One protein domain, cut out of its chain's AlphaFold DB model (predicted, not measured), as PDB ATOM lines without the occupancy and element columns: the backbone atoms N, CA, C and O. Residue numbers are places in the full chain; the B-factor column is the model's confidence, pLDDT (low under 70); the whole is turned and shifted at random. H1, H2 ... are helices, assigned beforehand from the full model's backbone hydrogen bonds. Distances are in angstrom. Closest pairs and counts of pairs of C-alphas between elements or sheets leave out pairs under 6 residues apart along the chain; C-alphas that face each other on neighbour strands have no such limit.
ATOM      1  N   SER A  72      45.965  67.193 270.331       68.75
ATOM      2  CA  SER A  72      45.793  67.181 268.880       68.75
ATOM      3  C   SER A  72      46.966  67.893 268.214       68.75
ATOM      4  O   SER A  72      47.222  69.070 268.484       68.75
ATOM      5  N   CYS A  73      47.663  67.190 267.324       69.94
ATOM      6  CA  CYS A  73      48.607  67.805 266.397       69.94
ATOM      7  C   CYS A  73      47.840  68.796 265.491       69.94
ATOM      8  O   CYS A  73      46.708  68.518 265.097       69.94
ATOM      9  N   GLY A  74      48.426  69.957 265.194       65.75
ATOM     10  CA  GLY A  74      47.756  71.107 264.574       65.75
ATOM     11  C   GLY A  74      47.072  72.065 265.565       65.75
ATOM     12  O   GLY A  74      46.463  73.044 265.138       65.75
ATOM     13  N   SER A  75      47.164  71.815 266.880       68.12
ATOM     14  CA  SER A  75      46.756  72.782 267.913       68.12
ATOM     15  C   SER A  75      47.883  73.770 268.238       68.12
ATOM     16  O   SER A  75      49.044  73.517 267.932       68.12
ATOM     17  N   ILE A  76      47.559  74.878 268.917       61.69
ATOM     18  CA  ILE A  76      48.548  75.883 269.362       61.69
ATOM     19  C   ILE A  76      49.691  75.259 270.180       61.69
ATOM     20  O   ILE A  76      50.831  75.699 270.080       61.69
ATOM     21  N   THR A  77      49.403  74.225 270.971       61.81
ATOM     22  CA  THR A  77      50.384  73.536 271.822       61.81
ATOM     23  C   THR A  77      51.140  72.408 271.122       61.81
ATOM     24  O   THR A  77      52.095  71.892 271.690       61.81
ATOM     25  N   ALA A  78      50.734  72.016 269.914       67.62
ATOM     26  CA  ALA A  78      51.396  70.988 269.114       67.62
ATOM     27  C   ALA A  78      51.135  71.250 267.620       67.62
ATOM     28  O   ALA A  78      50.355  70.526 267.006       67.62
ATOM     29  N   PRO A  79      51.729  72.295 267.015       69.56
ATOM     30  CA  PRO A  79      51.382  72.720 265.654       69.56
ATOM     31  C   PRO A  79      51.821  71.721 264.577       69.56
ATOM     32  O   PRO A  79      51.236  71.677 263.499       69.56
ATOM     33  N   ASN A  80      52.826  70.899 264.878       76.62
ATOM     34  CA  ASN A  80      53.427  69.961 263.938       76.62
ATOM     35  C   ASN A  80      53.086  68.513 264.293       76.62
ATOM     36  O   ASN A  80      52.650  68.210 265.399       76.62
ATOM     37  N   THR A  81      53.308  67.605 263.348       80.69
ATOM     38  CA  THR A  81      53.322  66.158 263.599       80.69
ATOM     39  C   THR A  81      54.767  65.666 263.752       80.69
ATOM     40  O   THR A  81      55.657  66.267 263.149       80.69
ATOM     41  N   PRO A  82      55.023  64.543 264.446       81.75
ATOM     42  CA  PRO A  82      56.383  64.064 264.701       81.75
ATOM     43  C   PRO A  82      57.204  63.783 263.439       81.75
ATOM     44  O   PRO A  82      56.857  62.909 262.650       81.75
ATOM     45  N   GLY A  83      58.355  64.440 263.287       82.44
ATOM     46  CA  GLY A  83      59.318  64.141 262.218       82.44
ATOM     47  C   GLY A  83      58.678  64.081 260.820       82.44
ATOM     48  O   GLY A  83      57.928  64.970 260.435       82.44
ATOM     49  N   ASN A  84      58.935  63.000 260.071       80.56
ATOM     50  CA  ASN A  84      58.377  62.774 258.724       80.56
ATOM     51  C   ASN A  84      57.017  62.046 258.734       80.56
ATOM     52  O   ASN A  84      56.624  61.435 257.735       80.56
ATOM     53  N   ALA A  85      56.300  62.058 259.859       79.56
ATOM     54  CA  ALA A  85      55.104  61.247 260.037       79.56
ATOM     55  C   ALA A  85      53.940  61.630 259.105       79.56
ATOM     56  O   ALA A  85      53.109  60.765 258.848       79.56
ATOM     57  N   MET A  86      53.893  62.846 258.544       80.94
ATOM     58  CA  MET A  86      52.886  63.198 257.527       80.94
ATOM     59  C   MET A  86      53.111  62.504 256.180       80.94
ATOM     60  O   MET A  86      52.156  62.275 255.456       80.94
ATOM     61  N   ALA A  87      54.353  62.162 255.827       81.25
ATOM     62  CA  ALA A  87      54.676  61.569 254.525       81.25
ATOM     63  C   ALA A  87      54.734  60.031 254.561       81.25
ATOM     64  O   ALA A  87      54.789  59.378 253.521       81.25
ATOM     65  N   ALA A  88      54.742  59.429 255.752       80.69
ATOM     66  CA  ALA A  88      54.836  57.985 255.915       80.69
ATOM     67  C   ALA A  88      53.464  57.317 255.668       80.69
ATOM     68  O   ALA A  88      52.521  57.594 256.406       80.69
ATOM     69  N   PRO A  89      53.307  56.402 254.689       77.38
ATOM     70  CA  PRO A  89      52.003  55.804 254.353       77.38
ATOM     71  C   PRO A  89      51.340  55.031 255.506       77.38
ATOM     72  O   PRO A  89      50.117  54.959 255.605       77.38
ATOM     73  N   GLY A  90      52.160  54.448 256.386       76.06
ATOM     74  CA  GLY A  90      51.718  53.700 257.566       76.06
ATOM     75  C   GLY A  90      51.587  54.539 258.838       76.06
ATOM     76  O   GLY A  90      51.360  53.982 259.907       76.06
ATOM     77  N   SER A  91      51.765  55.856 258.756       77.94
ATOM     78  CA  SER A  91      51.673  56.736 259.917       77.94
ATOM     79  C   SER A  91      50.237  57.180 260.172       77.94
ATOM     80  O   SER A  91      49.524  57.560 259.246       77.94
ATOM     81  N   ALA A  92      49.838  57.205 261.445       77.94
ATOM     82  CA  ALA A  92      48.564  57.789 261.866       77.94
ATOM     83  C   ALA A  92      48.501  59.311 261.628       77.94
ATOM     84  O   ALA A  92      47.419  59.882 261.622       77.94
ATOM     85  N   PHE A  93      49.645  59.964 261.420       79.81
ATOM     86  CA  PHE A  93      49.741  61.401 261.144       79.81
ATOM     87  C   PHE A  93      49.700  61.735 259.649       79.81
ATOM     88  O   PHE A  93      49.712  62.909 259.297       79.81
ATOM     89  N   ASN A  94      49.684  60.724 258.775       83.88
ATOM     90  CA  ASN A  94      49.521  60.918 257.341       83.88
ATOM     91  C   ASN A  94      48.032  60.804 256.984       83.88
ATOM     92  O   ASN A  94      47.530  59.678 256.939       83.88
ATOM     93  N   PRO A  95      47.323  61.916 256.723       76.06
ATOM     94  CA  PRO A  95      45.891  61.883 256.423       76.06
ATOM     95  C   PRO A  95      45.572  61.117 255.132       76.06
ATOM     96  O   PRO A  95      44.509  60.509 255.036       76.06
ATOM     97  N   ASP A  96      46.507  61.092 254.181       80.00
ATOM     98  CA  ASP A  96      46.389  60.368 252.911       80.00
ATOM     99  C   ASP A  96      46.816  58.891 253.039       80.00
ATOM    100  O   ASP A  96      46.624  58.081 252.130       80.00
ATOM    101  N   GLY A  97      47.410  58.519 254.176       75.19
ATOM    102  CA  GLY A  97      47.825  57.161 254.494       75.19
ATOM    103  C   GLY A  97      46.690  56.333 255.093       75.19
ATOM    104  O   GLY A  97      45.832  56.827 255.827       75.19
ATOM    105  N   THR A  98      46.719  55.019 254.858       79.62
ATOM    106  CA  THR A  98      45.730  54.086 255.421       79.62
ATOM    107  C   THR A  98      45.665  54.202 256.943       79.62
ATOM    108  O   THR A  98      44.581  54.229 257.519       79.62
ATOM    109  N   ALA A  99      46.815  54.334 257.605       73.06
ATOM    110  CA  ALA A  99      46.851  54.448 259.054       73.06
ATOM    111  C   ALA A  99      46.272  55.775 259.565       73.06
ATOM    112  O   ALA A  99      45.604  55.757 260.595       73.06
ATOM    113  N   GLY A 100      46.457  56.899 258.865       71.94
ATOM    114  CA  GLY A 100      45.800  58.151 259.246       71.94
ATOM    115  C   GLY A 100      44.289  58.079 259.069       71.94
ATOM    116  O   GLY A 100      43.553  58.439 259.982       71.94
ATOM    117  N   SER A 101      43.807  57.480 257.977       73.38
ATOM    118  CA  SER A 101      42.361  57.301 257.770       73.38
ATOM    119  C   SER A 101      41.687  56.389 258.812       73.38
ATOM    120  O   SER A 101      40.500  56.542 259.091       73.38
ATOM    121  N   VAL A 102      42.435  55.454 259.415       75.69
ATOM    122  CA  VAL A 102      41.896  54.443 260.344       75.69
ATOM    123  C   VAL A 102      42.211  54.749 261.811       75.69
ATOM    124  O   VAL A 102      41.461  54.333 262.688       75.69
ATOM    125  N   TYR A 103      43.286  55.465 262.124       72.06
ATOM    126  CA  TYR A 103      43.764  55.606 263.505       72.06
ATOM    127  C   TYR A 103      44.060  57.047 263.930       72.06
ATOM    128  O   TYR A 103      44.409  57.256 265.091       72.06
ATOM    129  N   ALA A 104      43.916  58.043 263.047       70.81
ATOM    130  CA  ALA A 104      44.127  59.435 263.442       70.81
ATOM    131  C   ALA A 104      43.053  59.928 264.432       70.81
ATOM    132  O   ALA A 104      41.859  59.701 264.238       70.81
ATOM    133  N   GLY A 105      43.472  60.670 265.461       69.75
ATOM    134  CA  GLY A 105      42.581  61.466 266.322       69.75
ATOM    135  C   GLY A 105      41.501  60.680 267.090       69.75
ATOM    136  O   GLY A 105      41.693  59.522 267.462       69.75
ATOM    137  N   GLN A 106      40.350  61.315 267.359       64.62
ATOM    138  CA  GLN A 106      39.231  60.735 268.134       64.62
ATOM    139  C   GLN A 106      38.232  59.932 267.284       64.62
ATOM    140  O   GLN A 106      37.019  59.993 267.490       64.62
ATOM    141  N   GLN A 107      38.718  59.170 266.309       71.25
ATOM    142  CA  GLN A 107      37.833  58.324 265.516       71.25
ATOM    143  C   GLN A 107      37.126  57.241 266.371       71.25
ATOM    144  O   GLN A 107      37.700  56.774 267.361       71.25
ATOM    145  N   PRO A 108      35.927  56.757 265.979       73.19
ATOM    146  CA  PRO A 108      35.130  55.817 266.785       73.19
ATOM    147  C   PRO A 108      35.845  54.502 267.139       73.19
ATOM    148  O   PRO A 108      35.672  53.948 268.225       73.19
ATOM    149  N   GLN A 109      36.678  53.991 266.233       70.31
ATOM    150  CA  GLN A 109      37.504  52.802 266.454       70.31
ATOM    151  C   GLN A 109      38.579  53.020 267.527       70.31
ATOM    152  O   GLN A 109      38.953  52.073 268.222       70.31
ATOM    153  N   ASN A 110      39.031  54.261 267.717       68.19
ATOM    154  CA  ASN A 110      40.026  54.612 268.726       68.19
ATOM    155  C   ASN A 110      39.422  54.561 270.142       68.19
ATOM    156  O   ASN A 110      40.105  54.198 271.096       68.19
ATOM    157  N   SER A 111      38.106  54.767 270.276       67.69
ATOM    158  CA  SER A 111      37.379  54.589 271.543       67.69
ATOM    159  C   SER A 111      37.399  53.142 272.055       67.69
ATOM    160  O   SER A 111      37.225  52.909 273.248       67.69
ATOM    161  N   ARG A 112      37.623  52.161 271.169       69.75
ATOM    162  CA  ARG A 112      37.765  50.737 271.527       69.75
ATOM    163  C   ARG A 112      39.217  50.313 271.747       69.75
ATOM    164  O   ARG A 112      39.451  49.240 272.297       69.75
ATOM    165  N   ASN A 113      40.180  51.133 271.329       67.75
ATOM    166  CA  ASN A 113      41.605  50.877 271.501       67.75
ATOM    167  C   ASN A 113      42.291  52.093 272.146       67.75
ATOM    168  O   ASN A 113      42.933  52.883 271.446       67.75
ATOM    169  N   PRO A 114      42.226  52.227 273.485       65.94
ATOM    170  CA  PRO A 114      42.807  53.365 274.198       65.94
ATOM    171  C   PRO A 114      44.315  53.511 273.962       65.94
ATOM    172  O   PRO A 114      44.857  54.601 274.093       65.94
ATOM    173  N   LYS A 115      45.001  52.438 273.552       68.94
ATOM    174  CA  LYS A 115      46.433  52.473 273.252       68.94
ATOM    175  C   LYS A 115      46.754  53.307 272.012       68.94
ATOM    176  O   LYS A 115      47.785  53.967 271.982       68.94
ATOM    177  N   SER A 116      45.890  53.276 271.002       68.25
ATOM    178  CA  SER A 116      46.081  54.041 269.767       68.25
ATOM    179  C   SER A 116      45.797  55.535 269.993       68.25
ATOM    180  O   SER A 116      46.550  56.373 269.504       68.25
ATOM    181  N   VAL A 117      44.824  55.867 270.854       71.38
ATOM    182  CA  VAL A 117      44.601  57.240 271.352       71.38
ATOM    183  C   VAL A 117      45.837  57.749 272.099       71.38
ATOM    184  O   VAL A 117      46.404  58.768 271.716       71.38
ATOM    185  N   SER A 118      46.328  57.000 273.095       71.12
ATOM    186  CA  SER A 118      47.487  57.422 273.896       71.12
ATOM    187  C   SER A 118      48.760  57.600 273.065       71.12
ATOM    188  O   SER A 118      49.531  58.514 273.325       71.12
ATOM    189  N   GLN A 119      48.998  56.761 272.052       74.88
ATOM    190  CA  GLN A 119      50.163  56.907 271.168       74.88
ATOM    191  C   GLN A 119      50.088  58.191 270.329       74.88
ATOM    192  O   GLN A 119      51.120  58.816 270.084       74.88
ATOM    193  N   TYR A 120      48.883  58.591 269.913       76.12
ATOM    194  CA  TYR A 120      48.658  59.830 269.175       76.12
ATOM    195  C   TYR A 120      48.863  61.055 270.077       76.12
ATOM    196  O   TYR A 120      49.652  61.938 269.742       76.12
ATOM    197  N   ASP A 121      48.248  61.052 271.265       78.31
ATOM    198  CA  ASP A 121      48.353  62.144 272.241       78.31
ATOM    199  C   ASP A 121      49.805  62.356 272.712       78.31
ATOM    200  O   ASP A 121      50.281  63.488 272.777       78.31
ATOM    201  N   VAL A 122      50.549  61.278 272.996       78.50
ATOM    202  CA  VAL A 122      51.980  61.343 273.364       78.50
ATOM    203  C   VAL A 122      52.807  61.959 272.265       78.50
ATOM    204  O   VAL A 122      53.658  62.810 272.515       78.50
ATOM    205  N   ALA A 123      52.609  61.479 271.047       79.88
ATOM    206  CA  ALA A 123      53.381  61.927 269.911       79.88
ATOM    207  C   ALA A 123      53.167  63.424 269.665       79.88
ATOM    208  O   ALA A 123      54.150  64.130 269.437       79.88
ATOM    209  N   CYS A 124      51.929  63.912 269.804       78.38
ATOM    210  CA  CYS A 124      51.610  65.336 269.716       78.38
ATOM    211  C   CYS A 124      52.146  66.134 270.918       78.38
ATOM    212  O   CYS A 124      52.726  67.196 270.725       78.38
ATOM    213  N   ALA A 125      52.050  65.613 272.144       80.44
ATOM    214  CA  ALA A 125      52.574  66.279 273.343       80.44
ATOM    215  C   ALA A 125      54.106  66.448 273.336       80.44
ATOM    216  O   ALA A 125      54.628  67.347 273.989       80.44
ATOM    217  N   ASN A 126      54.827  65.594 272.607       81.81
ATOM    218  CA  ASN A 126      56.280  65.678 272.451       81.81
ATOM    219  C   ASN A 126      56.718  66.567 271.273       81.81
ATOM    220  O   ASN A 126      57.902  66.579 270.934       81.81
ATOM    221  N   GLN A 127      55.794  67.278 270.616       81.06
ATOM    222  CA  GLN A 127      56.159  68.187 269.533       81.06
ATOM    223  C   GLN A 127      56.692  69.506 270.086       81.06
ATOM    224  O   GLN A 127      56.068  70.089 270.974       81.06
ATOM    225  N   PRO A 128      57.833  70.000 269.573       70.62
ATOM    226  CA  PRO A 128      58.340  71.299 269.974       70.62
ATOM    227  C   PRO A 128      57.336  72.384 269.571       70.62
ATOM    228  O   PRO A 128      56.897  72.454 268.419       70.62
ATOM    229  N   ILE A 129      56.984  73.226 270.540       63.78
ATOM    230  CA  ILE A 129      56.225  74.454 270.316       63.78
ATOM    231  C   ILE A 129      57.249  75.477 269.820       63.78
ATOM    232  O   ILE A 129      58.107  75.902 270.594       63.78
ATOM    233  N   HIS A 130      57.234  75.774 268.523       52.69
ATOM    234  CA  HIS A 130      58.089  76.790 267.911       52.69
ATOM    235  C   HIS A 130      57.325  78.096 267.737       52.69
ATOM    236  O   HIS A 130      56.162  78.026 267.278       52.69
TER     237      HIS A 130
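This is residues 72 to 130 of the 130 residues of an uncharacterized protein of Duganella sp. LX47W (UniProt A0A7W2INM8). With little regular structure, this is mostly winding backbone round two helices that make an L: the longer H2 runs along the long axis, and the short H1 stands near its first end. The unnamed stretch of residues 72 to 97 makes the side opposite H1 and winds back to H1's beginning. The printed part has 59 residues, two named helices, H1 then H2, and no named strand; it is all helix by class, though under half of the residues are in named elements. It is compact, with a radius of gyration of the C-alphas of 10.8 A, and only just elongated, spanning 32 by 21 by 14 A.

After residues 72 to 97, H1 holds residues 98 to 103, from C-alpha 98 at (45.730, 54.086, 255.421). H2, residues 114 to 125, is 16.2 A long and ends with C-alpha 125 at (52.574, 66.279, 273.343).

H1 and H2 are close but not clearly touching; their closest C-alphas, of Tyr 103 and Ser 116, are 6.9 A apart. Their lines are about perpendicular, at 78 degrees. In H1 and H2 every O i to N i+4 pair is within hydrogen-bond range.

The farthest C-alphas, of Arg 112 and His 130, are 33.2 A apart. The printed part has no cut, and the link from H1 to H2 is short. The pLDDT is under 70 at residues 72 to 79, 105 to 106, 110 to 116 and 129 to 130.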